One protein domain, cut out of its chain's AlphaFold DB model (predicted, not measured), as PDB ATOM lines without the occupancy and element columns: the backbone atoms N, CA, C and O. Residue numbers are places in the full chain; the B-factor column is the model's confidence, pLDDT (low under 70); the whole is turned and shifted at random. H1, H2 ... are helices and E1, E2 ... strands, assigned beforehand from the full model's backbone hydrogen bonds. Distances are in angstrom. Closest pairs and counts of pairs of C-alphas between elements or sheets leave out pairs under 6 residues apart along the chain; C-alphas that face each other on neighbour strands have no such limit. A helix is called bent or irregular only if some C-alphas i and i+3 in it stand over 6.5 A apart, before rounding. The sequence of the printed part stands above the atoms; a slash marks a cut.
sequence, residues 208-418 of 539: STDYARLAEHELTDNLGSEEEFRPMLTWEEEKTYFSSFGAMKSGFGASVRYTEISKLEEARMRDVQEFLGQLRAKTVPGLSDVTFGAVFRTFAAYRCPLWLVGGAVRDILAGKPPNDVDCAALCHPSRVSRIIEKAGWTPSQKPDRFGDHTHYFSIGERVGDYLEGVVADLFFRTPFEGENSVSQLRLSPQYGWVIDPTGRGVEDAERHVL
ATOM      1  N   SER A 208     -24.576 -11.176  43.856       47.88
ATOM      2  CA  SER A 208     -25.293 -10.812  42.625       47.88
ATOM      3  C   SER A 208     -24.816  -9.475  42.046       47.88
ATOM      4  O   SER A 208     -24.804  -9.310  40.833       47.88
ATOM      5  N   THR A 209     -24.322  -8.554  42.885       46.16
ATOM      6  CA  THR A 209     -23.730  -7.280  42.446       46.16
ATOM      7  C   THR A 209     -22.364  -7.460  41.780       46.16
ATOM      8  O   THR A 209     -22.082  -6.783  40.797       46.16
ATOM      9  N   ASP A 210     -21.520  -8.373  42.265       48.06
ATOM     10  CA  ASP A 210     -20.235  -8.677  41.616       48.06
ATOM     11  C   ASP A 210     -20.437  -9.377  40.267       48.06
ATOM     12  O   ASP A 210     -19.741  -9.073  39.299       48.06
ATOM     13  N   TYR A 211     -21.438 -10.257  40.181       46.31
ATOM     14  CA  TYR A 211     -21.811 -10.907  38.928       46.31
ATOM     15  C   TYR A 211     -22.440  -9.914  37.939       46.31
ATOM     16  O   TYR A 211     -22.090  -9.911  36.762       46.31
ATOM     17  N   ALA A 212     -23.298  -9.008  38.419       47.22
ATOM     18  CA  ALA A 212     -23.848  -7.913  37.624       47.22
ATOM     19  C   ALA A 212     -22.760  -6.938  37.153       47.22
ATOM     20  O   ALA A 212     -22.814  -6.503  36.014       47.22
ATOM     21  N   ARG A 213     -21.731  -6.654  37.964       51.97
ATOM     22  CA  ARG A 213     -20.567  -5.850  37.548       51.97
ATOM     23  C   ARG A 213     -19.696  -6.557  36.522       51.97
ATOM     24  O   ARG A 213     -19.217  -5.903  35.604       51.97
ATOM     25  N   LEU A 214     -19.483  -7.866  36.661       49.91
ATOM     26  CA  LEU A 214     -18.827  -8.673  35.632       49.91
ATOM     27  C   LEU A 214     -19.638  -8.623  34.336       49.91
ATOM     28  O   LEU A 214     -19.074  -8.309  33.300       49.91
ATOM     29  N   ALA A 215     -20.956  -8.817  34.397       50.78
ATOM     30  CA  ALA A 215     -21.844  -8.722  33.242       50.78
ATOM     31  C   ALA A 215     -21.908  -7.304  32.637       50.78
ATOM     32  O   ALA A 215     -21.938  -7.166  31.420       50.78
ATOM     33  N   GLU A 216     -21.888  -6.249  33.455       50.00
ATOM     34  CA  GLU A 216     -21.893  -4.838  33.044       50.00
ATOM     35  C   GLU A 216     -20.565  -4.450  32.389       50.00
ATOM     36  O   GLU A 216     -20.563  -3.874  31.302       50.00
ATOM     37  N   HIS A 217     -19.439  -4.836  32.992       53.78
ATOM     38  CA  HIS A 217     -18.102  -4.703  32.414       53.78
ATOM     39  C   HIS A 217     -17.981  -5.532  31.124       53.78
ATOM     40  O   HIS A 217     -17.380  -5.096  30.151       53.78
ATOM     41  N   GLU A 218     -18.606  -6.710  31.059       54.62
ATOM     42  CA  GLU A 218     -18.696  -7.524  29.843       54.62
ATOM     43  C   GLU A 218     -19.622  -6.922  28.778       54.62
ATOM     44  O   GLU A 218     -19.401  -7.146  27.591       54.62
ATOM     45  N   LEU A 219     -20.660  -6.177  29.152       48.97
ATOM     46  CA  LEU A 219     -21.553  -5.508  28.207       48.97
ATOM     47  C   LEU A 219     -20.897  -4.246  27.634       48.97
ATOM     48  O   LEU A 219     -21.033  -3.974  26.446       48.97
ATOM     49  N   THR A 220     -20.175  -3.502  28.472       52.53
ATOM     50  CA  THR A 220     -19.506  -2.250  28.098       52.53
ATOM     51  C   THR A 220     -18.206  -2.480  27.327       52.53
ATOM     52  O   THR A 220     -18.025  -1.847  26.290       52.53
ATOM     53  N   ASP A 221     -17.363  -3.438  27.726       50.59
ATOM     54  CA  ASP A 221     -16.103  -3.723  27.015       50.59
ATOM     55  C   ASP A 221     -16.316  -4.439  25.667       50.59
ATOM     56  O   ASP A 221     -15.530  -4.264  24.741       50.59
ATOM     57  N   ASN A 222     -17.391  -5.222  25.501       47.19
ATOM     58  CA  ASN A 222     -17.658  -5.948  24.246       47.19
ATOM     59  C   ASN A 222     -18.420  -5.123  23.188       47.19
ATOM     60  O   ASN A 222     -18.789  -5.665  22.142       47.19
ATOM     61  N   LEU A 223     -18.675  -3.837  23.449       48.75
ATOM     62  CA  LEU A 223     -19.112  -2.874  22.431       48.75
ATOM     63  C   LEU A 223     -17.926  -2.197  21.712       48.75
ATOM     64  O   LEU A 223     -18.159  -1.450  20.762       48.75
ATOM     65  N   GLY A 224     -16.684  -2.458  22.143       46.19
ATOM     66  CA  GLY A 224     -15.460  -2.037  21.453       46.19
ATOM     67  C   GLY A 224     -15.241  -2.767  20.118       46.19
ATOM     68  O   GLY A 224     -15.820  -3.828  19.869       46.19
ATOM     69  N   SER A 225     -14.426  -2.185  19.231       47.66
ATOM     70  CA  SER A 225     -14.044  -2.810  17.956       47.66
ATOM     71  C   SER A 225     -13.227  -4.087  18.197       47.66
ATOM     72  O   SER A 225     -12.533  -4.216  19.203       47.66
ATOM     73  N   GLU A 226     -13.285  -5.053  17.270       49.44
ATOM     74  CA  GLU A 226     -12.567  -6.338  17.393       49.44
ATOM     75  C   GLU A 226     -11.045  -6.189  17.584       49.44
ATOM     76  O   GLU A 226     -10.385  -7.086  18.105       49.44
ATOM     77  N   GLU A 227     -10.498  -5.038  17.205       46.47
ATOM     78  CA  GLU A 227      -9.084  -4.685  17.330       46.47
ATOM     79  C   GLU A 227      -8.642  -4.451  18.786       46.47
ATOM     80  O   GLU A 227      -7.448  -4.494  19.074       46.47
ATOM     81  N   GLU A 228      -9.585  -4.266  19.715       48.59
ATOM     82  CA  GLU A 228      -9.322  -4.024  21.140       48.59
ATOM     83  C   GLU A 228      -9.507  -5.281  22.013       48.59
ATOM     84  O   GLU A 228      -9.544  -5.203  23.246       48.59
ATOM     85  N   PHE A 229      -9.615  -6.468  21.395       54.34
ATOM     86  CA  PHE A 229      -9.736  -7.715  22.146       54.34
ATOM     87  C   PHE A 229      -8.492  -7.958  23.005       54.34
ATOM     88  O   PHE A 229      -7.392  -8.246  22.529       54.34
ATOM     89  N   ARG A 230      -8.704  -7.847  24.322       58.97
ATOM     90  CA  ARG A 230      -7.727  -8.161  25.367       58.97
ATOM     91  C   ARG A 230      -7.171  -9.582  25.182       58.97
ATOM     92  O   ARG A 230      -7.893 -10.457  24.702       58.97
ATOM     93  N   PRO A 231      -5.925  -9.847  25.619       66.50
ATOM     94  CA  PRO A 231      -5.325 -11.178  25.538       66.50
ATOM     95  C   PRO A 231      -6.225 -12.257  26.161       66.50
ATOM     96  O   PRO A 231      -7.010 -11.981  27.082       66.50
ATOM     97  N   MET A 232      -6.085 -13.493  25.661       78.69
ATOM     98  CA  MET A 232      -6.674 -14.693  26.268       78.69
ATOM     99  C   MET A 232      -6.440 -14.678  27.783       78.69
ATOM    100  O   MET A 232      -5.369 -14.262  28.230       78.69
ATOM    101  N   LEU A 233      -7.423 -15.142  28.564       81.56
ATOM    102  CA  LEU A 233      -7.264 -15.262  30.017       81.56
ATOM    103  C   LEU A 233      -6.026 -16.092  30.319       81.56
ATOM    104  O   LEU A 233      -5.942 -17.232  29.877       81.56
ATOM    105  N   THR A 234      -5.090 -15.548  31.082       88.94
ATOM    106  CA  THR A 234      -3.988 -16.308  31.664       88.94
ATOM    107  C   THR A 234      -4.531 -17.391  32.599       88.94
ATOM    108  O   THR A 234      -5.649 -17.301  33.110       88.94
ATOM    109  N   TRP A 235      -3.720 -18.412  32.881       90.75
ATOM    110  CA  TRP A 235      -4.084 -19.444  33.854       90.75
ATOM    111  C   TRP A 235      -4.457 -18.862  35.231       90.75
ATOM    112  O   TRP A 235      -5.436 -19.290  35.837       90.75
ATOM    113  N   GLU A 236      -3.725 -17.854  35.717       90.88
ATOM    114  CA  GLU A 236      -4.036 -17.229  37.008       90.88
ATOM    115  C   GLU A 236      -5.359 -16.447  36.974       90.88
ATOM    116  O   GLU A 236      -6.077 -16.424  37.975       90.88
ATOM    117  N   GLU A 237      -5.737 -15.864  35.831       88.38
ATOM    118  CA  GLU A 237      -7.063 -15.262  35.656       88.38
ATOM    119  C   GLU A 237      -8.171 -16.326  35.637       88.38
ATOM    120  O   GLU A 237      -9.163 -16.160  36.343       88.38
ATOM    121  N   GLU A 238      -7.999 -17.439  34.907       87.94
ATOM    122  CA  GLU A 238      -8.952 -18.567  34.919       87.94
ATOM    123  C   GLU A 238      -9.150 -19.119  36.338       87.94
ATOM    124  O   GLU A 238     -10.276 -19.326  36.795       87.94
ATOM    125  N   LYS A 239      -8.052 -19.305  37.072       89.31
ATOM    126  CA  LYS A 239      -8.045 -19.769  38.461       89.31
ATOM    127  C   LYS A 239      -8.711 -18.778  39.418       89.31
ATOM    128  O   LYS A 239      -9.446 -19.189  40.321       89.31
ATOM    129  N   THR A 240      -8.468 -17.482  39.235       86.75
ATOM    130  CA  THR A 240      -9.111 -16.422  40.026       86.75
ATOM    131  C   THR A 240     -10.612 -16.401  39.769       86.75
ATOM    132  O   THR A 240     -11.396 -16.384  40.719       86.75
ATOM    133  N   TYR A 241     -11.017 -16.483  38.499       84.12
ATOM    134  CA  TYR A 241     -12.420 -16.558  38.106       84.12
ATOM    135  C   TYR A 241     -13.098 -17.785  38.724       84.12
ATOM    136  O   TYR A 241     -14.131 -17.654  39.377       84.12
ATOM    137  N   PHE A 242     -12.457 -18.954  38.653       83.94
ATOM    138  CA  PHE A 242     -12.948 -20.168  39.301       83.94
ATOM    139  C   PHE A 242     -13.191 -19.994  40.796       83.94
ATOM    140  O   PHE A 242     -14.246 -20.335  41.328       83.94
ATOM    141  N   SER A 243     -12.199 -19.430  41.478       85.12
ATOM    142  CA  SER A 243     -12.231 -19.224  42.924       85.12
ATOM    143  C   SER A 243     -13.301 -18.208  43.337       85.12
ATOM    144  O   SER A 243     -13.643 -18.119  44.516       85.12
ATOM    145  N   SER A 244     -13.845 -17.440  42.385       83.75
ATOM    146  CA  SER A 244     -14.881 -16.443  42.639       83.75
ATOM    147  C   SER A 244     -16.292 -17.033  42.776       83.75
ATOM    148  O   SER A 244     -17.142 -16.375  43.389       83.75
ATOM    149  N   PHE A 245     -16.524 -18.256  42.275       83.69
ATOM    150  CA  PHE A 245     -17.829 -18.918  42.299       83.69
ATOM    151  C   PHE A 245     -18.342 -19.175  43.724       83.69
ATOM    152  O   PHE A 245     -17.571 -19.416  44.657       83.69
ATOM    153  N   GLY A 246     -19.671 -19.168  43.886       79.69
ATOM    154  CA  GLY A 246     -20.351 -19.281  45.181       79.69
ATOM    155  C   GLY A 246     -19.919 -20.502  45.997       79.69
ATOM    156  O   GLY A 246     -19.388 -20.339  47.095       79.69
ATOM    157  N   ALA A 247     -20.059 -21.713  45.448       80.38
ATOM    158  CA  ALA A 247     -19.662 -22.961  46.114       80.38
ATOM    159  C   ALA A 247     -18.148 -23.060  46.367       80.38
ATOM    160  O   ALA A 247     -17.717 -23.730  47.311       80.38
ATOM    161  N   MET A 248     -17.331 -22.374  45.561       84.56
ATOM    162  CA  MET A 248     -15.891 -22.293  45.796       84.56
ATOM    163  C   MET A 248     -15.588 -21.450  47.033       84.56
ATOM    164  O   MET A 248     -14.822 -21.888  47.886       84.56
ATOM    165  N   LYS A 249     -16.251 -20.302  47.202       83.12
ATOM    166  CA  LYS A 249     -16.110 -19.464  48.403       83.12
ATOM    167  C   LYS A 249     -16.698 -20.117  49.655       83.12
ATOM    168  O   LYS A 249     -16.100 -20.025  50.723       83.12
ATOM    169  N   SER A 250     -17.860 -20.760  49.537       79.25
ATOM    170  CA  SER A 250     -18.646 -21.224  50.688       79.25
ATOM    171  C   SER A 250     -18.359 -22.662  51.129       79.25
ATOM    172  O   SER A 250     -18.707 -23.024  52.253       79.25
ATOM    173  N   GLY A 251     -17.727 -23.488  50.286       80.75
ATOM    174  CA  GLY A 251     -17.500 -24.906  50.586       80.75
ATOM    175  C   GLY A 251     -16.112 -25.421  50.220       80.75
ATOM    176  O   GLY A 251     -15.430 -26.003  51.063       80.75
ATOM    177  N   PHE A 252     -15.680 -25.220  48.975       86.56
ATOM    178  CA  PHE A 252     -14.492 -25.893  48.430       86.56
ATOM    179  C   PHE A 252     -13.177 -25.112  48.553       86.56
ATOM    180  O   PHE A 252     -12.119 -25.645  48.228       86.56
ATOM    181  N   GLY A 253     -13.203 -23.857  49.004       85.44
ATOM    182  CA  GLY A 253     -12.058 -22.947  48.893       85.44
ATOM    183  C   GLY A 253     -10.774 -23.471  49.539       85.44
ATOM    184  O   GLY A 253      -9.702 -23.347  48.959       85.44
ATOM    185  N   ALA A 254     -10.877 -24.127  50.697       87.38
ATOM    186  CA  ALA A 254      -9.722 -24.716  51.382       87.38
ATOM    187  C   ALA A 254      -9.275 -26.072  50.801       87.38
ATOM    188  O   ALA A 254      -8.180 -26.539  51.111       87.38
ATOM    189  N   SER A 255     -10.112 -26.727  49.995       90.44
ATOM    190  CA  SER A 255      -9.841 -28.057  49.444       90.44
ATOM    191  C   SER A 255      -9.438 -28.064  47.985       90.44
ATOM    192  O   SER A 255      -8.935 -29.086  47.519       90.44
ATOM    193  N   VAL A 256      -9.666 -26.971  47.257       93.06
ATOM    194  CA  VAL A 256      -9.396 -26.925  45.825       93.06
ATOM    195  C   VAL A 256      -7.936 -27.251  45.534       93.06
ATOM    196  O   VAL A 256      -7.010 -26.673  46.107       93.06
ATOM    197  N   ARG A 257      -7.727 -28.194  44.620       94.50
ATOM    198  CA  ARG A 257      -6.408 -28.532  44.094       94.50
ATOM    199  C   ARG A 257      -6.336 -28.206  42.617       94.50
ATOM    200  O   ARG A 257      -7.263 -28.469  41.853       94.50
ATOM    201  N   TYR A 258      -5.191 -27.661  42.241       95.12
ATOM    202  CA  TYR A 258      -4.833 -27.342  40.871       95.12
ATOM    203  C   TYR A 258      -3.669 -28.244  40.485       95.12
ATOM    204  O   TYR A 258      -2.572 -28.106  41.028       95.12
ATOM    205  N   THR A 259      -3.920 -29.189  39.584       96.06
ATOM    206  CA  THR A 259      -2.933 -30.191  39.181       96.06
ATOM    207  C   THR A 259      -2.581 -29.983  37.722       96.06
ATOM    208  O   THR A 259      -3.414 -30.157  36.838       96.06
ATOM    209  N   GLU A 260      -1.340 -29.597  37.466       96.19
ATOM    210  CA  GLU A 260      -0.804 -29.542  36.112       96.19
ATOM    211  C   GLU A 260      -0.664 -30.968  35.566       96.19
ATOM    212  O   GLU A 260      -0.179 -31.845  36.281       96.19
ATOM    213  N   ILE A 261      -1.052 -31.215  34.310       95.62
ATOM    214  CA  ILE A 261      -0.965 -32.560  33.711       95.62
ATOM    215  C   ILE A 261       0.463 -33.119  33.775       95.62
ATOM    216  O   ILE A 261       0.638 -34.314  33.984       95.62
ATOM    217  N   SER A 262       1.478 -32.259  33.644       94.12
ATOM    218  CA  SER A 262       2.898 -32.632  33.725       94.12
ATOM    219  C   SER A 262       3.315 -33.217  35.082       94.12
ATOM    220  O   SER A 262       4.373 -33.832  35.183       94.12
ATOM    221  N   LYS A 263       2.493 -33.034  36.124       94.25
ATOM    222  CA  LYS A 263       2.718 -33.541  37.486       94.25
ATOM    223  C   LYS A 263       1.945 -34.824  37.788       94.25
ATOM    224  O   LYS A 263       2.071 -35.348  38.893       94.25
ATOM    225  N   LEU A 264       1.129 -35.304  36.850       92.94
ATOM    226  CA  LEU A 264       0.491 -36.614  36.957       92.94
ATOM    227  C   LEU A 264       1.541 -37.721  36.789       92.94
ATOM    228  O   LEU A 264       2.642 -37.480  36.293       92.94
ATOM    229  N   GLU A 265       1.192 -38.950  37.171       92.62
ATOM    230  CA  GLU A 265       2.020 -40.118  36.859       92.62
ATOM    231  C   GLU A 265       2.321 -40.169  35.350       92.62
ATOM    232  O   GLU A 265       1.453 -39.883  34.530       92.62
ATOM    233  N   GLU A 266       3.537 -40.551  34.959       92.75
ATOM    234  CA  GLU A 266       4.004 -40.459  33.569       92.75
ATOM    235  C   GLU A 266       3.063 -41.140  32.557       92.75
ATOM    236  O   GLU A 266       2.771 -40.585  31.496       92.75
ATOM    237  N   ALA A 267       2.555 -42.333  32.887       89.94
ATOM    238  CA  ALA A 267       1.586 -43.035  32.047       89.94
ATOM    239  C   ALA A 267       0.286 -42.230  31.897       89.94
ATOM    240  O   ALA A 267      -0.204 -42.039  30.787       89.94
ATOM    241  N   ARG A 268      -0.215 -41.679  33.004       92.38
ATOM    242  CA  ARG A 268      -1.422 -40.859  33.039       92.38
ATOM    243  C   ARG A 268      -1.254 -39.549  32.272       92.38
ATOM    244  O   ARG A 268      -2.136 -39.171  31.507       92.38
ATOM    245  N   MET A 269      -0.128 -38.868  32.453       94.75
ATOM    246  CA  MET A 269       0.220 -37.655  31.715       94.75
ATOM    247  C   MET A 269       0.153 -37.901  30.203       94.75
ATOM    248  O   MET A 269      -0.456 -37.103  29.489       94.75
ATOM    249  N   ARG A 270       0.733 -39.013  29.722       94.69
ATOM    250  CA  ARG A 270       0.676 -39.396  28.302       94.69
ATOM    251  C   ARG A 270      -0.752 -39.611  27.821       94.69
ATOM    252  O   ARG A 270      -1.111 -39.012  26.815       94.69
ATOM    253  N   ASP A 271      -1.556 -40.387  28.550       94.00
ATOM    254  CA  ASP A 271      -2.955 -40.646  28.181       94.00
ATOM    255  C   ASP A 271      -3.737 -39.330  28.023       94.00
ATOM    256  O   ASP A 271      -4.444 -39.127  27.034       94.00
ATOM    257  N   VAL A 272      -3.566 -38.395  28.971       94.75
ATOM    258  CA  VAL A 272      -4.247 -37.093  28.930       94.75
ATOM    259  C   VAL A 272      -3.760 -36.232  27.764       94.75
ATOM    260  O   VAL A 272      -4.575 -35.635  27.058       94.75
ATOM    261  N   GLN A 273      -2.449 -36.166  27.529       95.38
ATOM    262  CA  GLN A 273      -1.884 -35.404  26.412       95.38
ATOM    263  C   GLN A 273      -2.296 -35.976  25.053       95.38
ATOM    264  O   GLN A 273      -2.650 -35.208  24.156       95.38
ATOM    265  N   GLU A 274      -2.282 -37.301  24.903       95.81
ATOM    266  CA  GLU A 274      -2.686 -37.989  23.680       95.81
ATOM    267  C   GLU A 274      -4.149 -37.689  23.350       95.81
ATOM    268  O   GLU A 274      -4.448 -37.226  22.248       95.81
ATOM    269  N   PHE A 275      -5.050 -37.854  24.318       95.62
ATOM    270  CA  PHE A 275      -6.458 -37.522  24.132       95.62
ATOM    271  C   PHE A 275      -6.678 -36.050  23.795       95.62
ATOM    272  O   PHE A 275      -7.418 -35.756  22.865       95.62
ATOM    273  N   LEU A 276      -6.046 -35.110  24.512       95.56
ATOM    274  CA  LEU A 276      -6.202 -33.684  24.208       95.56
ATOM    275  C   LEU A 276      -5.696 -33.358  22.798       95.56
ATOM    276  O   LEU A 276      -6.315 -32.558  22.098       95.56
ATOM    277  N   GLY A 277      -4.600 -33.987  22.365       95.75
ATOM    278  CA  GLY A 277      -4.094 -33.877  20.999       95.75
ATOM    279  C   GLY A 277      -5.098 -34.390  19.966       95.75
ATOM    280  O   GLY A 277      -5.434 -33.666  19.027       95.75
ATOM    281  N   GLN A 278      -5.626 -35.600  20.172       95.44
ATOM    282  CA  GLN A 278      -6.625 -36.220  19.296       95.44
ATOM    283  C   GLN A 278      -7.926 -35.411  19.246       95.44
ATOM    284  O   GLN A 278      -8.423 -35.112  18.161       95.44
ATOM    285  N   LEU A 279      -8.445 -34.997  20.403       95.06
ATOM    286  CA  LEU A 279      -9.657 -34.194  20.518       95.06
ATOM    287  C   LEU A 279      -9.499 -32.873  19.766       95.06
ATOM    288  O   LEU A 279     -10.304 -32.573  18.893       95.06
ATOM    289  N   ARG A 280      -8.434 -32.105  20.035       96.19
ATOM    290  CA  ARG A 280      -8.192 -30.810  19.375       96.19
ATOM    291  C   ARG A 280      -8.048 -30.932  17.852       96.19
ATOM    292  O   ARG A 280      -8.353 -29.965  17.151       96.19
ATOM    293  N   ALA A 281      -7.562 -32.072  17.359       96.00
ATOM    294  CA  ALA A 281      -7.406 -32.354  15.933       96.00
ATOM    295  C   ALA A 281      -8.706 -32.823  15.256       96.00
ATOM    296  O   ALA A 281      -8.832 -32.702  14.039       96.00
ATOM    297  N   LYS A 282      -9.673 -33.343  16.019       95.00
ATOM    298  CA  LYS A 282     -10.947 -33.837  15.493       95.00
ATOM    299  C   LYS A 282     -11.822 -32.689  14.980       95.00
ATOM    300  O   LYS A 282     -11.877 -31.620  15.590       95.00
ATOM    301  N   THR A 283     -12.520 -32.920  13.871       94.50
ATOM    302  CA  THR A 283     -13.549 -32.016  13.335       94.50
ATOM    303  C   THR A 283     -14.821 -32.107  14.166       94.50
ATOM    304  O   THR A 283     -15.245 -33.205  14.537       94.50
ATOM    305  N   VAL A 284     -15.448 -30.967  14.429       91.88
ATOM    306  CA  VAL A 284     -16.762 -30.912  15.062       91.88
ATOM    307  C   VAL A 284     -17.801 -31.406  14.045       91.88
ATOM    308  O   VAL A 284     -17.843 -30.889  12.926       91.88
ATOM    309  N   PRO A 285     -18.628 -32.412  14.379       89.94
ATOM    310  CA  PRO A 285     -19.654 -32.921  13.471       89.94
ATOM    311  C   PRO A 285     -20.557 -31.800  12.940       89.94
ATOM    312  O   PRO A 285     -20.928 -30.893  13.680       89.94
ATOM    313  N   GLY A 286     -20.895 -31.833  11.651       89.69
ATOM    314  CA  GLY A 286     -21.693 -30.785  11.000       89.69
ATOM    315  C   GLY A 286     -20.946 -29.484  10.678       89.69
ATOM    316  O   GLY A 286     -21.513 -28.617  10.021       89.69
ATOM    317  N   LEU A 287     -19.681 -29.333  11.091       90.62
ATOM    318  CA  LEU A 287     -18.844 -28.168  10.791       90.62
ATOM    319  C   LEU A 287     -17.567 -28.623  10.068       90.62
ATOM    320  O   LEU A 287     -16.539 -28.866  10.696       90.62
ATOM    321  N   SER A 288     -17.653 -28.755   8.741       84.44
ATOM    322  CA  SER A 288     -16.708 -29.474   7.864       84.44
ATOM    323  C   SER A 288     -15.219 -29.249   8.156       84.44
ATOM    324  O   SER A 288     -14.453 -30.208   8.149       84.44
ATOM    325  N   ASP A 289     -14.827 -28.008   8.456       92.31
ATOM    326  CA  ASP A 289     -13.424 -27.606   8.631       92.31
ATOM    327  C   ASP A 289     -13.115 -27.055  10.034       92.31
ATOM    328  O   ASP A 289     -12.007 -26.587  10.309       92.31
ATOM    329  N   VAL A 290     -14.088 -27.086  10.948       94.38
ATOM    330  CA  VAL A 290     -13.919 -26.550  12.303       94.38
ATOM    331  C   VAL A 290     -13.505 -27.683  13.224       94.38
ATOM    332  O   VAL A 290     -14.264 -28.617  13.463       94.38
ATOM    333  N   THR A 291     -12.299 -27.604  13.783       95.88
ATOM    334  CA  THR A 291     -11.851 -28.571  14.791       95.88
ATOM    335  C   THR A 291     -12.274 -28.162  16.197       95.88
ATOM    336  O   THR A 291     -12.454 -26.975  16.477       95.88
ATOM    337  N   PHE A 292     -12.344 -29.111  17.135       95.25
ATOM    338  CA  PHE A 292     -12.530 -28.777  18.557       95.25
ATOM    339  C   PHE A 292     -11.447 -27.810  19.053       95.25
ATOM    340  O   PHE A 292     -11.724 -26.900  19.828       95.25
ATOM    341  N   GLY A 293     -10.209 -27.956  18.565       95.88
ATOM    342  CA  GLY A 293      -9.125 -27.029  18.879       95.88
ATOM    343  C   GLY A 293      -9.394 -25.604  18.387       95.88
ATOM    344  O   GLY A 293      -9.028 -24.655  19.078       95.88
ATOM    345  N   ALA A 294     -10.034 -25.437  17.224       95.38
ATOM    346  CA  ALA A 294     -10.488 -24.129  16.757       95.38
ATOM    347  C   ALA A 294     -11.578 -23.570  17.677       95.38
ATOM    348  O   ALA A 294     -11.466 -22.421  18.094       95.38
ATOM    349  N   VAL A 295     -12.545 -24.397  18.089       95.00
ATOM    350  CA  VAL A 295     -13.590 -23.980  19.034       95.00
ATOM    351  C   VAL A 295     -13.002 -23.494  20.359       95.00
ATOM    352  O   VAL A 295     -13.301 -22.377  20.780       95.00
ATOM    353  N   PHE A 296     -12.112 -24.273  20.986       95.25
ATOM    354  CA  PHE A 296     -11.475 -23.884  22.249       95.25
ATOM    355  C   PHE A 296     -10.699 -22.568  22.132       95.25
ATOM    356  O   PHE A 296     -10.814 -21.713  23.009       95.25
ATOM    357  N   ARG A 297      -9.953 -22.372  21.034       92.94
ATOM    358  CA  ARG A 297      -9.214 -21.124  20.792       92.94
ATOM    359  C   ARG A 297     -10.139 -19.931  20.592       92.94
ATOM    360  O   ARG A 297      -9.876 -18.888  21.176       92.94
ATOM    361  N   THR A 298     -11.211 -20.076  19.814       93.44
ATOM    362  CA  THR A 298     -12.189 -19.000  19.601       93.44
ATOM    363  C   THR A 298     -12.818 -18.584  20.926       93.44
ATOM    364  O   THR A 298     -12.768 -17.416  21.292       93.44
ATOM    365  N   PHE A 299     -13.330 -19.537  21.703       93.38
ATOM    366  CA  PHE A 299     -13.921 -19.263  23.014       93.38
ATOM    367  C   PHE A 299     -12.937 -18.574  23.973       93.38
ATOM    368  O   PHE A 299     -13.281 -17.583  24.622       93.38
ATOM    369  N   ALA A 300     -11.684 -19.030  24.009       90.50
ATOM    370  CA  ALA A 300     -10.640 -18.404  24.812       90.50
ATOM    371  C   ALA A 300     -10.254 -16.993  24.323       90.50
ATOM    372  O   ALA A 300     -10.017 -16.115  25.155       90.50
ATOM    373  N   ALA A 301     -10.236 -16.743  23.009       87.12
ATOM    374  CA  ALA A 301     -10.019 -15.411  22.432       87.12
ATOM    375  C   ALA A 301     -11.137 -14.438  22.831       87.12
ATOM    376  O   ALA A 301     -10.879 -13.286  23.163       87.12
ATOM    377  N   TYR A 302     -12.369 -14.936  22.938       87.12
ATOM    378  CA  TYR A 302     -13.489 -14.194  23.506       87.12
ATOM    379  C   TYR A 302     -13.515 -14.202  25.043       87.12
ATOM    380  O   TYR A 302     -14.569 -13.921  25.607       87.12
ATOM    381  N   ARG A 303     -12.407 -14.513  25.741       88.75
ATOM    382  CA  ARG A 303     -12.294 -14.595  27.218       88.75
ATOM    383  C   ARG A 303     -13.417 -15.408  27.881       88.75
ATOM    384  O   ARG A 303     -13.844 -15.100  28.986       88.75
ATOM    385  N   CYS A 304     -13.887 -16.445  27.196       90.44
ATOM    386  CA  CYS A 304     -14.853 -17.417  27.691       90.44
ATOM    387  C   CYS A 304     -14.294 -18.829  27.479       90.44
ATOM    388  O   CYS A 304     -14.810 -19.577  26.658       90.44
ATOM    389  N   PRO A 305     -13.182 -19.201  28.124       92.50
ATOM    390  CA  PRO A 305     -12.578 -20.506  27.911       92.50
ATOM    391  C   PRO A 305     -13.569 -21.626  28.243       92.50
ATOM    392  O   PRO A 305     -14.387 -21.527  29.164       92.50
ATOM    393  N   LEU A 306     -13.477 -22.697  27.459       94.50
ATOM    394  CA  LEU A 306     -14.219 -23.929  27.674       94.50
ATOM    395  C   LEU A 306     -13.346 -24.901  28.452       94.50
ATOM    396  O   LEU A 306     -12.190 -25.113  28.091       94.50
ATOM    397  N   TRP A 307     -13.903 -25.527  29.477       94.75
ATOM    398  CA  TRP A 307     -13.255 -26.609  30.208       94.75
ATOM    399  C   TRP A 307     -13.956 -27.922  29.961       94.75
ATOM    400  O   TRP A 307     -15.177 -27.966  29.988       94.75
ATOM    401  N   LEU A 308     -13.194 -29.000  29.813       95.06
ATOM    402  CA  LEU A 308     -13.768 -30.339  29.774       95.06
ATOM    403  C   LEU A 308     -14.315 -30.695  31.159       95.06
ATOM    404  O   LEU A 308     -13.689 -30.368  32.176       95.06
ATOM    405  N   VAL A 309     -15.467 -31.365  31.206       93.12
ATOM    406  CA  VAL A 309     -16.152 -31.733  32.454       93.12
ATOM    407  C   VAL A 309     -16.644 -33.180  32.445       93.12
ATOM    408  O   VAL A 309     -16.452 -33.929  31.489       93.12
ATOM    409  N   GLY A 310     -17.271 -33.585  33.551       89.12
ATOM    410  CA  GLY A 310     -18.112 -34.776  33.591       89.12
ATOM    411  C   GLY A 310     -17.355 -36.088  33.394       89.12
ATOM    412  O   GLY A 310     -16.303 -36.329  33.994       89.12
ATOM    413  N   GLY A 311     -17.951 -36.975  32.594       90.38
ATOM    414  CA  GLY A 311     -17.434 -38.319  32.361       90.38
ATOM    415  C   GLY A 311     -16.068 -38.332  31.684       90.38
ATOM    416  O   GLY A 311     -15.240 -39.165  32.046       90.38
ATOM    417  N   ALA A 312     -15.816 -37.376  30.789       92.31
ATOM    418  CA  ALA A 312     -14.587 -37.302  30.013       92.31
ATOM    419  C   ALA A 312     -13.344 -37.148  30.892       92.31
ATOM    420  O   ALA A 312     -12.414 -37.947  30.806       92.31
ATOM    421  N   VAL A 313     -13.353 -36.154  31.789       95.06
ATOM    422  CA  VAL A 313     -12.212 -35.866  32.674       95.06
ATOM    423  C   VAL A 313     -11.971 -37.010  33.652       95.06
ATOM    424  O   VAL A 313     -10.833 -37.402  33.890       95.06
ATOM    425  N   ARG A 314     -13.044 -37.586  34.198       94.75
ATOM    426  CA  ARG A 314     -12.945 -38.743  35.087       94.75
ATOM    427  C   ARG A 314     -12.334 -39.948  34.373       94.75
ATOM    428  O   ARG A 314     -11.412 -40.558  34.901       94.75
ATOM    429  N   ASP A 315     -12.884 -40.327  33.220       94.31
ATOM    430  CA  ASP A 315     -12.515 -41.572  32.546       94.31
ATOM    431  C   ASP A 315     -11.063 -41.507  32.065       94.31
ATOM    432  O   ASP A 315     -10.309 -42.454  32.291       94.31
ATOM    433  N   ILE A 316     -10.618 -40.359  31.548       95.00
ATOM    434  CA  ILE A 316      -9.223 -40.209  31.142       95.00
ATOM    435  C   ILE A 316      -8.241 -40.218  32.316       95.00
ATOM    436  O   ILE A 316      -7.156 -40.792  32.209       95.00
ATOM    437  N   LEU A 317      -8.632 -39.650  33.461       95.31
ATOM    438  CA  LEU A 317      -7.849 -39.743  34.695       95.31
ATOM    439  C   LEU A 317      -7.842 -41.160  35.289       95.31
ATOM    440  O   LEU A 317      -6.933 -41.522  36.031       95.31
ATOM    441  N   ALA A 318      -8.806 -41.992  34.904       94.56
ATOM    442  CA  ALA A 318      -8.872 -43.406  35.248       94.56
ATOM    443  C   ALA A 318      -8.181 -44.324  34.215       94.56
ATOM    444  O   ALA A 318      -8.161 -45.542  34.397       94.56
ATOM    445  N   GLY A 319      -7.621 -43.785  33.125       93.31
ATOM    446  CA  GLY A 319      -6.967 -44.575  32.065       93.31
ATOM    447  C   GLY A 319      -7.939 -45.291  31.160       93.31
ATOM    448  O   GLY A 319      -7.638 -46.351  30.617       93.31
ATOM    449  N   LYS A 320      -9.129 -44.717  31.025       93.56
ATOM    450  CA  LYS A 320     -10.189 -45.206  30.163       93.56
ATOM    451  C   LYS A 320     -10.484 -44.158  29.093       93.56
ATOM    452  O   LYS A 320     -10.451 -42.962  29.381       93.56
ATOM    453  N   PRO A 321     -10.798 -44.584  27.864       91.50
ATOM    454  CA  PRO A 321     -11.267 -43.657  26.851       91.50
ATOM    455  C   PRO A 321     -12.612 -43.046  27.290       91.50
ATOM    456  O   PRO A 321     -13.500 -43.788  27.728       91.50
ATOM    457  N   PRO A 322     -12.782 -41.718  27.184       91.50
ATOM    458  CA  PRO A 322     -14.082 -41.065  27.316       91.50
ATOM    459  C   PRO A 322     -15.119 -41.619  26.330       91.50
ATOM    460  O   PRO A 322     -14.763 -42.022  25.226       91.50
ATOM    461  N   ASN A 323     -16.399 -41.626  26.722       86.81
ATOM    462  CA  ASN A 323     -17.499 -41.997  25.813       86.81
ATOM    463  C   ASN A 323     -18.035 -40.789  25.029       86.81
ATOM    464  O   ASN A 323     -18.551 -40.948  23.931       86.81
ATOM    465  N   ASP A 324     -17.952 -39.616  25.643       87.62
ATOM    466  CA  ASP A 324     -18.492 -38.331  25.224       87.62
ATOM    467  C   ASP A 324     -17.584 -37.208  25.753       87.62
ATOM    468  O   ASP A 324     -16.716 -37.439  26.605       87.62
ATOM    469  N   VAL A 325     -17.742 -35.997  25.210       89.94
ATOM    470  CA  VAL A 325     -16.960 -34.814  25.589       89.94
ATOM    471  C   VAL A 325     -17.899 -33.670  25.945       89.94
ATOM    472  O   VAL A 325     -18.376 -32.943  25.076       89.94
ATOM    473  N   ASP A 326     -18.084 -33.481  27.247       91.19
ATOM    474  CA  ASP A 326     -18.853 -32.371  27.800       91.19
ATOM    475  C   ASP A 326     -17.936 -31.207  28.165       91.19
ATOM    476  O   ASP A 326     -16.798 -31.404  28.614       91.19
ATOM    477  N   CYS A 327     -18.452 -29.986  28.053       93.88
ATOM    478  CA  CYS A 327     -17.752 -28.774  28.445       93.88
ATOM    479  C   CYS A 327     -18.521 -27.891  29.432       93.88
ATOM    480  O   CYS A 327     -19.741 -27.940  29.558       93.88
ATOM    481  N   ALA A 328     -17.777 -27.028  30.118       92.31
ATOM    482  CA  ALA A 328     -18.299 -25.904  30.868       92.31
ATOM    483  C   ALA A 328     -17.699 -24.608  30.331       92.31
ATOM    484  O   ALA A 328     -16.480 -24.500  30.209       92.31
ATOM    485  N   ALA A 329     -18.547 -23.629  30.030       91.88
ATOM    486  CA  ALA A 329     -18.114 -22.294  29.640       91.88
ATOM    487  C   ALA A 329     -17.931 -21.404  30.877       91.88
ATOM    488  O   ALA A 329     -18.821 -21.335  31.726       91.88
ATOM    489  N   LEU A 330     -16.802 -20.695  30.962       88.38
ATOM    490  CA  LEU A 330     -16.531 -19.700  32.013       88.38
ATOM    491  C   LEU A 330     -17.138 -18.320  31.716       88.38
ATOM    492  O   LEU A 330     -16.534 -17.294  32.008       88.38
ATOM    493  N   CYS A 331     -18.301 -18.269  31.078       83.56
ATOM    494  CA  CYS A 331     -18.989 -17.007  30.857       83.56
ATOM    495  C   CYS A 331     -20.500 -17.185  30.818       83.56
ATOM    496  O   CYS A 331     -21.012 -18.302  30.712       83.56
ATOM    497  N   HIS A 332     -21.203 -16.054  30.854       80.88
ATOM    498  CA  HIS A 332     -22.653 -16.022  30.784       80.88
ATOM    499  C   HIS A 332     -23.173 -16.641  29.469       80.88
ATOM    500  O   HIS A 332     -22.581 -16.425  28.403       80.88
ATOM    501  N   PRO A 333     -24.318 -17.344  29.482       81.50
ATOM    502  CA  PRO A 333     -24.821 -18.026  28.292       81.50
ATOM    503  C   PRO A 333     -25.089 -17.122  27.086       81.50
ATOM    504  O   PRO A 333     -24.822 -17.497  25.949       81.50
ATOM    505  N   SER A 334     -25.539 -15.885  27.312       80.31
ATOM    506  CA  SER A 334     -25.725 -14.910  26.225       80.31
ATOM    507  C   SER A 334     -24.418 -14.582  25.490       80.31
ATOM    508  O   SER A 334     -24.427 -14.226  24.312       80.31
ATOM    509  N   ARG A 335     -23.261 -14.701  26.156       83.81
ATOM    510  CA  ARG A 335     -21.943 -14.568  25.524       83.81
ATOM    511  C   ARG A 335     -21.589 -15.820  24.732       83.81
ATOM    512  O   ARG A 335     -21.126 -15.677  23.607       83.81
ATOM    513  N   VAL A 336     -21.871 -17.009  25.265       88.38
ATOM    514  CA  VAL A 336     -21.721 -18.280  24.537       88.38
ATOM    515  C   VAL A 336     -22.481 -18.232  23.208       88.38
ATOM    516  O   VAL A 336     -21.879 -18.451  22.159       88.38
ATOM    517  N   SER A 337     -23.762 -17.850  23.228       84.44
ATOM    518  CA  SER A 337     -24.586 -17.737  22.016       84.44
ATOM    519  C   SER A 337     -24.012 -16.743  21.006       84.44
ATOM    520  O   SER A 337     -23.907 -17.068  19.828       84.44
ATOM    521  N   ARG A 338     -23.561 -15.564  21.461       84.94
ATOM    522  CA  ARG A 338     -22.925 -14.560  20.590       84.94
ATOM    523  C   ARG A 338     -21.620 -15.054  19.969       84.94
ATOM    524  O   ARG A 338     -21.361 -14.746  18.812       84.94
ATOM    525  N   ILE A 339     -20.794 -15.794  20.715       89.69
ATOM    526  CA  ILE A 339     -19.550 -16.383  20.186       89.69
ATOM    527  C   ILE A 339     -19.880 -17.376  19.070       89.69
ATOM    528  O   ILE A 339     -19.279 -17.312  18.001       89.69
ATOM    529  N   ILE A 340     -20.852 -18.261  19.308       89.94
ATOM    530  CA  ILE A 340     -21.302 -19.273  18.342       89.94
ATOM    531  C   ILE A 340     -21.856 -18.605  17.074       89.94
ATOM    532  O   ILE A 340     -21.437 -18.950  15.971       89.94
ATOM    533  N   GLU A 341     -22.737 -17.613  17.232       87.25
ATOM    534  CA  GLU A 341     -23.333 -16.855  16.125       87.25
ATOM    535  C   GLU A 341     -22.270 -16.110  15.308       87.25
ATOM    536  O   GLU A 341     -22.223 -16.248  14.086       87.25
ATOM    537  N   LYS A 342     -21.365 -15.378  15.973       89.06
ATOM    538  CA  LYS A 342     -20.267 -14.659  15.308       89.06
ATOM    539  C   LYS A 342     -19.327 -15.590  14.550       89.06
ATOM    540  O   LYS A 342     -18.844 -15.230  13.483       89.06
ATOM    541  N   ALA A 343     -19.074 -16.781  15.085       91.31
ATOM    542  CA  ALA A 343     -18.250 -17.783  14.425       91.31
ATOM    543  C   ALA A 343     -18.961 -18.471  13.242       91.31
ATOM    544  O   ALA A 343     -18.358 -19.314  12.575       91.31
ATOM    545  N   GLY A 344     -20.231 -18.138  12.978       91.19
ATOM    546  CA  GLY A 344     -21.036 -18.756  11.927       91.19
ATOM    547  C   GLY A 344     -21.367 -20.220  12.212       91.19
ATOM    548  O   GLY A 344     -21.677 -20.973  11.288       91.19
ATOM    549  N   TRP A 345     -21.273 -20.657  13.469       90.62
ATOM    550  CA  TRP A 345     -21.588 -22.026  13.855       90.62
ATOM    551  C   TRP A 345     -23.078 -22.142  14.125       90.62
ATOM    552  O   TRP A 345     -23.647 -21.361  14.883       90.62
ATOM    553  N   THR A 346     -23.734 -23.124  13.515       73.44
ATOM    554  CA  THR A 346     -25.152 -23.363  13.775       73.44
ATOM    555  C   THR A 346     -25.312 -23.926  15.194       73.44
ATOM    556  O   THR A 346     -24.781 -25.006  15.470       73.44
ATOM    557  N   PRO A 347     -26.020 -23.242  16.115       66.19
ATOM    558  CA  PRO A 347     -26.316 -23.819  17.417       66.19
ATOM    559  C   PRO A 347     -27.222 -25.034  17.220       66.19
ATOM    560  O   PRO A 347     -28.271 -24.945  16.577       66.19
ATOM    561  N   SER A 348     -26.843 -26.181  17.786       60.31
ATOM    562  CA  SER A 348     -27.752 -27.326  17.816       60.31
ATOM    563  C   SER A 348     -28.874 -26.971  18.800       60.31
ATOM    564  O   SER A 348     -28.639 -26.911  20.012       60.31
ATOM    565  N   GLN A 349     -30.080 -26.709  18.301       53.72
ATOM    566  CA  GLN A 349     -31.231 -26.428  19.152       53.72
ATOM    567  C   GLN A 349     -31.563 -27.672  19.982       53.72
ATOM    568  O   GLN A 349     -32.116 -28.648  19.481       53.72
ATOM    569  N   LYS A 350     -31.240 -27.638  21.272       58.28
ATOM    570  CA  LYS A 350     -31.965 -28.415  22.270       58.28
ATOM    571  C   LYS A 350     -32.272 -27.470  23.424       58.28
ATOM    572  O   LYS A 350     -31.345 -26.830  23.922       58.28
ATOM    573  N   PRO A 351     -33.540 -27.344  23.820       56.69
ATOM    574  CA  PRO A 351     -33.852 -26.831  25.138       56.69
ATOM    575  C   PRO A 351     -33.220 -27.761  26.177       56.69
ATOM    576  O   PRO A 351     -33.023 -28.954  25.912       56.69
ATOM    577  N   ASP A 352     -32.896 -27.258  27.359       60.44
ATOM    578  CA  ASP A 352     -32.614 -28.143  28.478       60.44
ATOM    579  C   ASP A 352     -33.849 -29.019  28.801       60.44
ATOM    580  O   ASP A 352     -34.897 -28.966  28.144       60.44
ATOM    581  N   ARG A 353     -33.744 -29.879  29.818       55.59
ATOM    582  CA  ARG A 353     -34.852 -30.768  30.219       55.59
ATOM    583  C   ARG A 353     -36.135 -30.025  30.629       55.59
ATOM    584  O   ARG A 353     -37.175 -30.668  30.741       55.59
ATOM    585  N   PHE A 354     -36.063 -28.715  30.850       55.81
ATOM    586  CA  PHE A 354     -37.163 -27.844  31.245       55.81
ATOM    587  C   PHE A 354     -37.658 -26.941  30.111       55.81
ATOM    588  O   PHE A 354     -38.565 -26.143  30.329       55.81
ATOM    589  N   GLY A 355     -37.125 -27.085  28.895       59.69
ATOM    590  CA  GLY A 355     -37.477 -26.182  27.800       59.69
ATOM    591  C   GLY A 355     -36.635 -24.907  27.772       59.69
ATOM    592  O   GLY A 355     -36.873 -24.059  26.916       59.69
ATOM    593  N   ASP A 356     -35.657 -24.770  28.667       61.72
ATOM    594  CA  ASP A 356     -34.858 -23.569  28.804       61.72
ATOM    595  C   ASP A 356     -33.543 -23.684  28.017       61.72
ATOM    596  O   ASP A 356     -32.725 -24.585  28.196       61.72
ATOM    597  N   HIS A 357     -33.340 -22.758  27.089       64.88
ATOM    598  CA  HIS A 357     -32.110 -22.649  26.306       64.88
ATOM    599  C   HIS A 357     -31.037 -21.826  27.018       64.88
ATOM    600  O   HIS A 357     -29.951 -21.631  26.472       64.88
ATOM    601  N   THR A 358     -31.329 -21.297  28.207       68.75
ATOM    602  CA  THR A 358     -30.451 -20.333  28.850       68.75
ATOM    603  C   THR A 358     -29.177 -20.965  29.358       68.75
ATOM    604  O   THR A 358     -28.201 -20.256  29.408       68.75
ATOM    605  N   HIS A 359     -29.103 -22.241  29.735       75.81
ATOM    606  CA  HIS A 359     -27.904 -22.744  30.431       75.81
ATOM    607  C   HIS A 359     -27.096 -23.783  29.672       75.81
ATOM    608  O   HIS A 359     -25.971 -24.084  30.076       75.81
ATOM    609  N   TYR A 360     -27.640 -24.305  28.581       84.62
ATOM    610  CA  TYR A 360     -27.051 -25.386  27.813       84.62
ATOM    611  C   TYR A 360     -26.756 -24.923  26.384       84.62
ATOM    612  O   TYR A 360     -27.564 -24.240  25.758       84.62
ATOM    613  N   PHE A 361     -25.608 -25.326  25.850       87.50
ATOM    614  CA  PHE A 361     -25.214 -25.042  24.476       87.50
ATOM    615  C   PHE A 361     -24.671 -26.292  23.791       87.50
ATOM    616  O   PHE A 361     -24.203 -27.237  24.424       87.50
ATOM    617  N   SER A 362     -24.720 -26.285  22.463       89.06
ATOM    618  CA  SER A 362     -24.130 -27.332  21.640       89.06
ATOM    619  C   SER A 362     -23.634 -26.742  20.331       89.06
ATOM    620  O   SER A 362     -24.315 -25.914  19.720       89.06
ATOM    621  N   ILE A 363     -22.459 -27.190  19.901       89.38
ATOM    622  CA  ILE A 363     -21.772 -26.724  18.699       89.38
ATOM    623  C   ILE A 363     -21.636 -27.913  17.749       89.38
ATOM    624  O   ILE A 363     -21.038 -28.929  18.109       89.38
ATOM    625  N   GLY A 364     -22.201 -27.771  16.549       86.12
ATOM    626  CA  GLY A 364     -22.253 -28.829  15.542       86.12
ATOM    627  C   GLY A 364     -23.497 -29.720  15.608       86.12
ATOM    628  O   GLY A 364     -24.414 -29.510  16.406       86.12
ATOM    629  N   GLU A 365     -23.534 -30.716  14.727       84.88
ATOM    630  CA  GLU A 365     -24.576 -31.741  14.660       84.88
ATOM    631  C   GLU A 365     -24.432 -32.759  15.793       84.88
ATOM    632  O   GLU A 365     -23.331 -33.179  16.133       84.88
ATOM    633  N   ARG A 366     -25.556 -33.233  16.339       78.62
ATOM    634  CA  ARG A 366     -25.594 -34.231  17.424       78.62
ATOM    635  C   ARG A 366     -25.355 -35.659  16.927       78.62
ATOM    636  O   ARG A 366     -26.181 -36.545  17.137       78.62
ATOM    637  N   VAL A 367     -24.249 -35.880  16.229       75.44
ATOM    638  CA  VAL A 367     -23.870 -37.188  15.689       75.44
ATOM    639  C   VAL A 367     -22.424 -37.488  16.064       75.44
ATOM    640  O   VAL A 367     -21.513 -36.772  15.666       75.44
ATOM    641  N   GLY A 368     -22.204 -38.577  16.806       75.69
ATOM    642  CA  GLY A 368     -20.873 -38.945  17.298       75.69
ATOM    643  C   GLY A 368     -20.384 -38.012  18.408       75.69
ATOM    644  O   GLY A 368     -21.180 -37.583  19.238       75.69
ATOM    645  N   ASP A 369     -19.086 -37.703  18.421       70.81
ATOM    646  CA  ASP A 369     -18.494 -36.777  19.396       70.81
ATOM    647  C   ASP A 369     -18.792 -35.345  18.948       70.81
ATOM    648  O   ASP A 369     -18.031 -34.764  18.174       70.81
ATOM    649  N   TYR A 370     -19.921 -34.801  19.387       80.12
ATOM    650  CA  TYR A 370     -20.248 -33.384  19.256       80.12
ATOM    651  C   TYR A 370     -19.885 -32.641  20.543       80.12
ATOM    652  O   TYR A 370     -19.639 -33.260  21.577       80.12
ATOM    653  N   LEU A 371     -19.800 -31.313  20.474       84.81
ATOM    654  CA  LEU A 371     -19.453 -30.503  21.635       84.81
ATOM    655  C   LEU A 371     -20.725 -29.987  22.297       84.81
ATOM    656  O   LEU A 371     -21.369 -29.086  21.760       84.81
ATOM    657  N   GLU A 372     -21.054 -30.518  23.468       89.31
ATOM    658  CA  GLU A 372     -22.077 -29.948  24.341       89.31
ATOM    659  C   GLU A 372     -21.476 -29.365  25.607       89.31
ATOM    660  O   GLU A 372     -20.383 -29.731  26.042       89.31
ATOM    661  N   GLY A 373     -22.192 -28.425  26.205       87.44
ATOM    662  CA  GLY A 373     -21.787 -27.895  27.483       87.44
ATOM    663  C   GLY A 373     -22.853 -27.085  28.180       87.44
ATOM    664  O   GLY A 373     -23.937 -26.830  27.658       87.44
ATOM    665  N   VAL A 374     -22.506 -26.672  29.390       87.75
ATOM    666  CA  VAL A 374     -23.311 -25.762  30.204       87.75
ATOM    667  C   VAL A 374     -22.452 -24.619  30.722       87.75
ATOM    668  O   VAL A 374     -21.226 -24.648  30.625       87.75
ATOM    669  N   VAL A 375     -23.065 -23.590  31.287       86.50
ATOM    670  CA  VAL A 375     -22.294 -22.546  31.971       86.50
ATOM    671  C   VAL A 375     -21.783 -23.022  33.324       86.50
ATOM    672  O   VAL A 375     -22.470 -23.743  34.050       86.50
ATOM    673  N   ALA A 376     -20.550 -22.641  33.658       84.50
ATOM    674  CA  ALA A 376     -19.849 -23.163  34.825       84.50
ATOM    675  C   ALA A 376     -20.577 -22.877  36.148       84.50
ATOM    676  O   ALA A 376     -20.536 -23.726  37.039       84.50
ATOM    677  N   ASP A 377     -21.293 -21.753  36.256       79.62
ATOM    678  CA  ASP A 377     -22.029 -21.379  37.470       79.62
ATOM    679  C   ASP A 377     -23.034 -22.427  37.916       79.62
ATOM    680  O   ASP A 377     -23.209 -22.621  39.115       79.62
ATOM    681  N   LEU A 378     -23.659 -23.138  36.973       77.25
ATOM    682  CA  LEU A 378     -24.660 -24.160  37.275       77.25
ATOM    683  C   LEU A 378     -24.086 -25.300  38.131       77.25
ATOM    684  O   LEU A 378     -24.802 -25.926  38.898       77.25
ATOM    685  N   PHE A 379     -22.780 -25.552  38.050       76.38
ATOM    686  CA  PHE A 379     -22.135 -26.586  38.856       76.38
ATOM    687  C   PHE A 379     -21.672 -26.107  40.232       76.38
ATOM    688  O   PHE A 379     -21.337 -26.938  41.076       76.38
ATOM    689  N   PHE A 380     -21.614 -24.791  40.444       77.12
ATOM    690  CA  PHE A 380     -21.035 -24.175  41.635       77.12
ATOM    691  C   PHE A 380     -22.006 -23.230  42.347       77.12
ATOM    692  O   PHE A 380     -21.559 -22.413  43.157       77.12
ATOM    693  N   ARG A 381     -23.321 -23.332  42.101       75.81
ATOM    694  CA  ARG A 381     -24.312 -22.628  42.935       75.81
ATOM    695  C   ARG A 381     -24.326 -23.224  44.335       75.81
ATOM    696  O   ARG A 381     -24.143 -22.507  45.316       75.81
ATOM    697  N   THR A 382     -24.423 -24.550  44.421       74.38
ATOM    698  CA  THR A 382     -24.295 -25.296  45.674       74.38
ATOM    699  C   THR A 382     -23.260 -26.413  45.551       74.38
ATOM    700  O   THR A 382     -23.013 -26.921  44.455       74.38
ATOM    701  N   PRO A 383     -22.656 -26.860  46.667       71.00
ATOM    702  CA  PRO A 383     -21.725 -27.984  46.629       71.00
ATOM    703  C   PRO A 383     -22.346 -29.307  46.155       71.00
ATOM    704  O   PRO A 383     -21.621 -30.229  45.797       71.00
ATOM    705  N   PHE A 384     -23.678 -29.406  46.146       75.75
ATOM    706  CA  PHE A 384     -24.417 -30.635  45.872       75.75
ATOM    707  C   PHE A 384     -24.981 -30.710  44.443       75.75
ATOM    708  O   PHE A 384     -25.262 -31.809  43.965       75.75
ATOM    709  N   GLU A 385     -25.110 -29.570  43.757       73.69
ATOM    710  CA  GLU A 385     -25.695 -29.463  42.411       73.69
ATOM    711  C   GLU A 385     -24.840 -30.079  41.307       73.69
ATOM    712  O   GLU A 385     -25.379 -30.557  40.310       73.69
ATOM    713  N   GLY A 386     -23.513 -30.118  41.467       68.81
ATOM    714  CA  GLY A 386     -22.663 -30.772  40.479       68.81
ATOM    715  C   GLY A 386     -22.986 -32.262  40.388       68.81
ATOM    716  O   GLY A 386     -22.690 -33.035  41.304       68.81
ATOM    717  N   GLU A 387     -23.591 -32.645  39.267       61.28
ATOM    718  CA  GLU A 387     -24.080 -33.984  38.952       61.28
ATOM    719  C   GLU A 387     -22.935 -34.988  38.713       61.28
ATOM    720  O   GLU A 387     -22.673 -35.470  37.608       61.28
ATOM    721  N   ASN A 388     -22.206 -35.313  39.778       64.75
ATOM    722  CA  ASN A 388     -20.894 -35.925  39.664       64.75
ATOM    723  C   ASN A 388     -20.769 -37.134  40.588       64.75
ATOM    724  O   ASN A 388     -20.556 -37.003  41.793       64.75
ATOM    725  N   SER A 389     -20.849 -38.329  39.997       64.25
ATOM    726  CA  SER A 389     -20.619 -39.596  40.700       64.25
ATOM    727  C   SER A 389     -19.173 -39.722  41.212       64.25
ATOM    728  O   SER A 389     -18.944 -40.382  42.215       64.25
ATOM    729  N   VAL A 390     -18.202 -39.066  40.561       69.00
ATOM    730  CA  VAL A 390     -16.781 -39.064  40.959       69.00
ATOM    731  C   VAL A 390     -16.230 -37.648  40.834       69.00
ATOM    732  O   VAL A 390     -15.673 -37.299  39.798       69.00
ATOM    733  N   SER A 391     -16.408 -36.850  41.888       79.44
ATOM    734  CA  SER A 391     -15.879 -35.482  42.032       79.44
ATOM    735  C   SER A 391     -16.233 -34.466  40.915       79.44
ATOM    736  O   SER A 391     -16.599 -34.798  39.787       79.44
ATOM    737  N   GLN A 392     -16.125 -33.171  41.209       86.94
ATOM    738  CA  GLN A 392     -16.369 -32.067  40.269       86.94
ATOM    739  C   GLN A 392     -15.111 -31.696  39.469       86.94
ATOM    740  O   GLN A 392     -14.733 -30.530  39.388       86.94
ATOM    741  N   LEU A 393     -14.464 -32.689  38.854       92.50
ATOM    742  CA  LEU A 393     -13.237 -32.477  38.082       92.50
ATOM    743  C   LEU A 393     -13.488 -31.630  36.830       92.50
ATOM    744  O   LEU A 393     -14.494 -31.803  36.133       92.50
ATOM    745  N   ARG A 394     -12.559 -30.719  36.546       93.62
ATOM    746  CA  ARG A 394     -12.521 -29.902  35.327       93.62
ATOM    747  C   ARG A 394     -11.129 -29.982  34.731       93.62
ATOM    748  O   ARG A 394     -10.158 -29.990  35.478       93.62
ATOM    749  N   LEU A 395     -11.023 -30.017  33.411       95.25
ATOM    750  CA  LEU A 395      -9.741 -29.993  32.718       95.25
ATOM    751  C   LEU A 395      -9.733 -28.831  31.731       95.25
ATOM    752  O   LEU A 395     -10.557 -28.802  30.824       95.25
ATOM    753  N   SER A 396      -8.791 -27.898  31.886       94.56
ATOM    754  CA  SER A 396      -8.552 -26.842  30.902       94.56
ATOM    755  C   SER A 396      -7.890 -27.457  29.662       94.56
ATOM    756  O   SER A 396      -6.704 -27.812  29.712       94.56
ATOM    757  N   PRO A 397      -8.606 -27.574  28.527       93.62
ATOM    758  CA  PRO A 397      -8.048 -28.087  27.292       93.62
ATOM    759  C   PRO A 397      -7.129 -27.064  26.635       93.62
ATOM    760  O   PRO A 397      -6.633 -27.369  25.564       93.62
ATOM    761  N   GLN A 398      -6.909 -25.876  27.208       90.06
ATOM    762  CA  GLN A 398      -5.954 -24.883  26.718       90.06
ATOM    763  C   GLN A 398      -4.624 -25.007  27.467       90.06
ATOM    764  O   GLN A 398      -3.582 -25.196  26.838       90.06
ATOM    765  N   TYR A 399      -4.679 -24.968  28.800       91.69
ATOM    766  CA  TYR A 399      -3.491 -24.915  29.656       91.69
ATOM    767  C   TYR A 399      -3.029 -26.271  30.179       91.69
ATOM    768  O   TYR A 399      -1.913 -26.379  30.675       91.69
ATOM    769  N   GLY A 400      -3.859 -27.309  30.076       93.56
ATOM    770  CA  GLY A 400      -3.512 -28.630  30.588       93.56
ATOM    771  C   GLY A 400      -3.479 -28.691  32.116       93.56
ATOM    772  O   GLY A 400      -2.595 -29.317  32.699       93.56
ATOM    773  N   TRP A 401      -4.440 -28.029  32.759       95.88
ATOM    774  CA  TRP A 401      -4.615 -28.042  34.210       95.88
ATOM    775  C   TRP A 401      -5.920 -28.718  34.591       95.88
ATOM    776  O   TRP A 401      -6.970 -28.424  34.018       95.88
ATOM    777  N   VAL A 402      -5.849 -29.588  35.592       95.62
ATOM    778  CA  VAL A 402      -7.006 -30.181  36.251       95.62
ATOM    779  C   VAL A 402      -7.350 -29.363  37.488       95.62
ATOM    780  O   VAL A 402      -6.494 -29.109  38.339       95.62
ATOM    781  N   ILE A 403      -8.615 -28.981  37.597       94.06
ATOM    782  CA  ILE A 403      -9.184 -28.336  38.772       94.06
ATOM    783  C   ILE A 403     -10.024 -29.370  39.509       94.06
ATOM    784  O   ILE A 403     -10.944 -29.966  38.945       94.06
ATOM    785  N   ASP A 404      -9.695 -29.569  40.776       94.19
ATOM    786  CA  ASP A 404     -10.352 -30.508  41.670       94.19
ATOM    787  C   ASP A 404     -10.857 -29.763  42.910       94.19
ATOM    788  O   ASP A 404     -10.109 -29.598  43.877       94.19
ATOM    789  N   PRO A 405     -12.125 -29.316  42.912       91.69
ATOM    790  CA  PRO A 405     -12.726 -28.601  44.041       91.69
ATOM    791  C   PRO A 405     -12.662 -29.392  45.345       91.69
ATOM    792  O   PRO A 405     -12.500 -28.831  46.427       91.69
ATOM    793  N   THR A 406     -12.761 -30.717  45.247       91.31
ATOM    794  CA  THR A 406     -12.809 -31.614  46.404       91.31
ATOM    795  C   THR A 406     -11.428 -31.934  46.977       91.31
ATOM    796  O   THR A 406     -11.342 -32.480  48.074       91.31
ATOM    797  N   GLY A 407     -10.359 -31.657  46.227       93.06
ATOM    798  CA  GLY A 407      -8.972 -31.974  46.581       93.06
ATOM    799  C   GLY A 407      -8.625 -33.462  46.647       93.06
ATOM    800  O   GLY A 407      -7.534 -33.814  47.095       93.06
ATOM    801  N   ARG A 408      -9.553 -34.328  46.243       93.38
ATOM    802  CA  ARG A 408      -9.454 -35.795  46.289       93.38
ATOM    803  C   ARG A 408      -9.954 -36.462  45.005       93.38
ATOM    804  O   ARG A 408      -9.841 -37.669  44.868       93.38
ATOM    805  N   GLY A 409     -10.523 -35.697  44.078       93.69
ATOM    806  CA  GLY A 409     -11.121 -36.186  42.846       93.69
ATOM    807  C   GLY A 409     -10.113 -36.793  41.879       93.69
ATOM    808  O   GLY A 409     -10.430 -37.806  41.268       93.69
ATOM    809  N   VAL A 410      -8.911 -36.216  41.750       94.94
ATOM    810  CA  VAL A 410      -7.867 -36.788  40.875       94.94
ATOM    811  C   VAL A 410      -7.461 -38.174  41.379       94.94
ATOM    812  O   VAL A 410      -7.525 -39.144  40.630       94.94
ATOM    813  N   GLU A 411      -7.148 -38.277  42.671       94.56
ATOM    814  CA  GLU A 411      -6.802 -39.544  43.326       94.56
ATOM    815  C   GLU A 411      -7.963 -40.550  43.268       94.56
ATOM    816  O   GLU A 411      -7.754 -41.728  42.975       94.56
ATOM    817  N   ASP A 412      -9.195 -40.092  43.512       95.44
ATOM    818  CA  ASP A 412     -10.389 -40.929  43.413       95.44
ATOM    819  C   ASP A 412     -10.569 -41.457  41.982       95.44
ATOM    820  O   ASP A 412     -10.915 -42.623  41.804       95.44
ATOM    821  N   ALA A 413     -10.296 -40.646  40.955       95.00
ATOM    822  CA  ALA A 413     -10.397 -41.076  39.568       95.00
ATOM    823  C   ALA A 413      -9.361 -42.150  39.215       95.00
ATOM    824  O   ALA A 413      -9.719 -43.198  38.676       95.00
ATOM    825  N   GLU A 414      -8.101 -41.934  39.590       93.81
ATOM    826  CA  GLU A 414      -7.012 -42.890  39.371       93.81
ATOM    827  C   GLU A 414      -7.289 -44.228  40.073       93.81
ATOM    828  O   GLU A 414      -7.161 -45.306  39.484       93.81
ATOM    829  N   ARG A 415      -7.755 -44.170  41.325       95.38
ATOM    830  CA  ARG A 415      -8.034 -45.351  42.159       95.38
ATOM    831  C   ARG A 415      -9.421 -45.946  41.965       95.38
ATOM    832  O   ARG A 415      -9.771 -46.894  42.666       95.38
ATOM    833  N   HIS A 416     -10.206 -45.416  41.031       95.50
ATOM    834  CA  HIS A 416     -11.573 -45.859  40.784       95.50
ATOM    835  C   HIS A 416     -12.467 -45.800  42.036       95.50
ATOM    836  O   HIS A 416     -13.298 -46.681  42.258       95.50
ATOM    837  N   VAL A 417     -12.324 -44.766  42.861       95.69
ATOM    838  CA  VAL A 417     -13.135 -44.544  44.062       95.69
ATOM    839  C   VAL A 417     -14.371 -43.719  43.716       95.69
ATOM    840  O   VAL A 417     -14.295 -42.632  43.150       95.69
ATOM    841  N   LEU A 418     -15.541 -44.237  44.074       94.25
ATOM    842  CA  LEU A 418     -16.824 -43.574  43.917       94.25
ATOM    843  C   LEU A 418     -17.140 -42.767  45.179       94.25
ATOM    844  O   LEU A 418     -17.375 -43.314  46.261       94.25
TER     845      LEU A 418
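AT A GLANCE: This is residues 208 to 418 of the 539 residues of the protein "Hypothetical protein" of Brandtodinium nutricula (UniProt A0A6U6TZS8). Two small sheets meet edge to edge in the middle, strand E2 beside E6, with H5, H6, H7 and H9 packed round them and H4 across the outside of H5 and H6. H1 lies away from this body at the end of a long link. The printed part has 211 residues, with nine named helices and seven strands in the order H1 H2 H3 E1 H4 H5 E2 H6 E3 H7 E4 E5 H8 E6 E7 H9. The sheet E2 E3 E5 E4 is mixed and strongly twisted; E1 E7 E6 is antiparallel. The class is mixed, helices and strands; the whole is compact, radius of gyration of the C-alphas 16.7 A, spanning 47 by 41 by 36 A.

IN THESE COORDINATES: Find C-alpha 208 at (-25.293, -10.812, 42.625); from there H1 runs 19.5 A to residue 221. Next come H2, residues 235 to 244, H3, 246 to 252, and E1, 257 to 260. H3 is irregular, but only just: C-alphas 249 and 252 are 6.6 A apart. H4, residues 266 to 281, runs 22.5 A from (4.004, -40.459, 33.569). Read on through H5, 292 to 301, E2, 306 to 309, H6, 310 to 317, E3, 326 to 329, and H7, 333 to 342. Then come E4, 360 to 363, E5, 371 to 375, H8, 376 to 379, E6, 394 to 396, E7, 401 to 404, and H9, 409 to 414, ending at (-7.012, -42.890, 39.371).

HOW THE PARTS SIT: Begin at E3, antiparallel to E2 (N 307 to O 328, 2.9 A) and parallel to E5 (N 327 to O 372, 2.8 A). E4 and E5 are a hairpin (N 361 to O 373, 2.9 A). The closest C-alphas of E2 and E6, Trp 307 and Ser 396, are 4.8 A apart. E6 and E7 are a hairpin (N 396 to O 401, 2.9 A); E1 is antiparallel to E7 (N 259 to O 402, 2.9 A). H7, on the four-stranded sheet, is only just over E4, with 3 C-alphas falling on it. H6 is on the opposite face, over none; H8 is on this sheet too, also over none. H5 only grazes it; H2 and H9 only graze the other sheet. Residues 279 to 281 of H4 touch H5, about perpendicular at 87 degrees, closest C-alphas Arg 280 and Gly 293, 3.9 A. H6 touches H9 at a steep tilt of 51 degrees, closest C-alphas Arg 314 and Ala 413, 5.7 A. H3 is close to but not clearly touching H2, closest C-alphas Ser 243 and Lys 249, 6.7 A. Every O i to N i+4 pair is within hydrogen-bond range in H1, H2, H4, H5, H6, H7 and H9, but 2 of 3 in H3; H8 is too short for one.

THE WHOLE: The C-alphas farthest apart, Ser 225 and Arg 415, are 49.3 A apart. The printed part has no cut. The links H1 to H2, H7 to E4 and H8 to E6 are long. Confidence is under 70 at residues 208 to 231, 347 to 358 and 386 to 390.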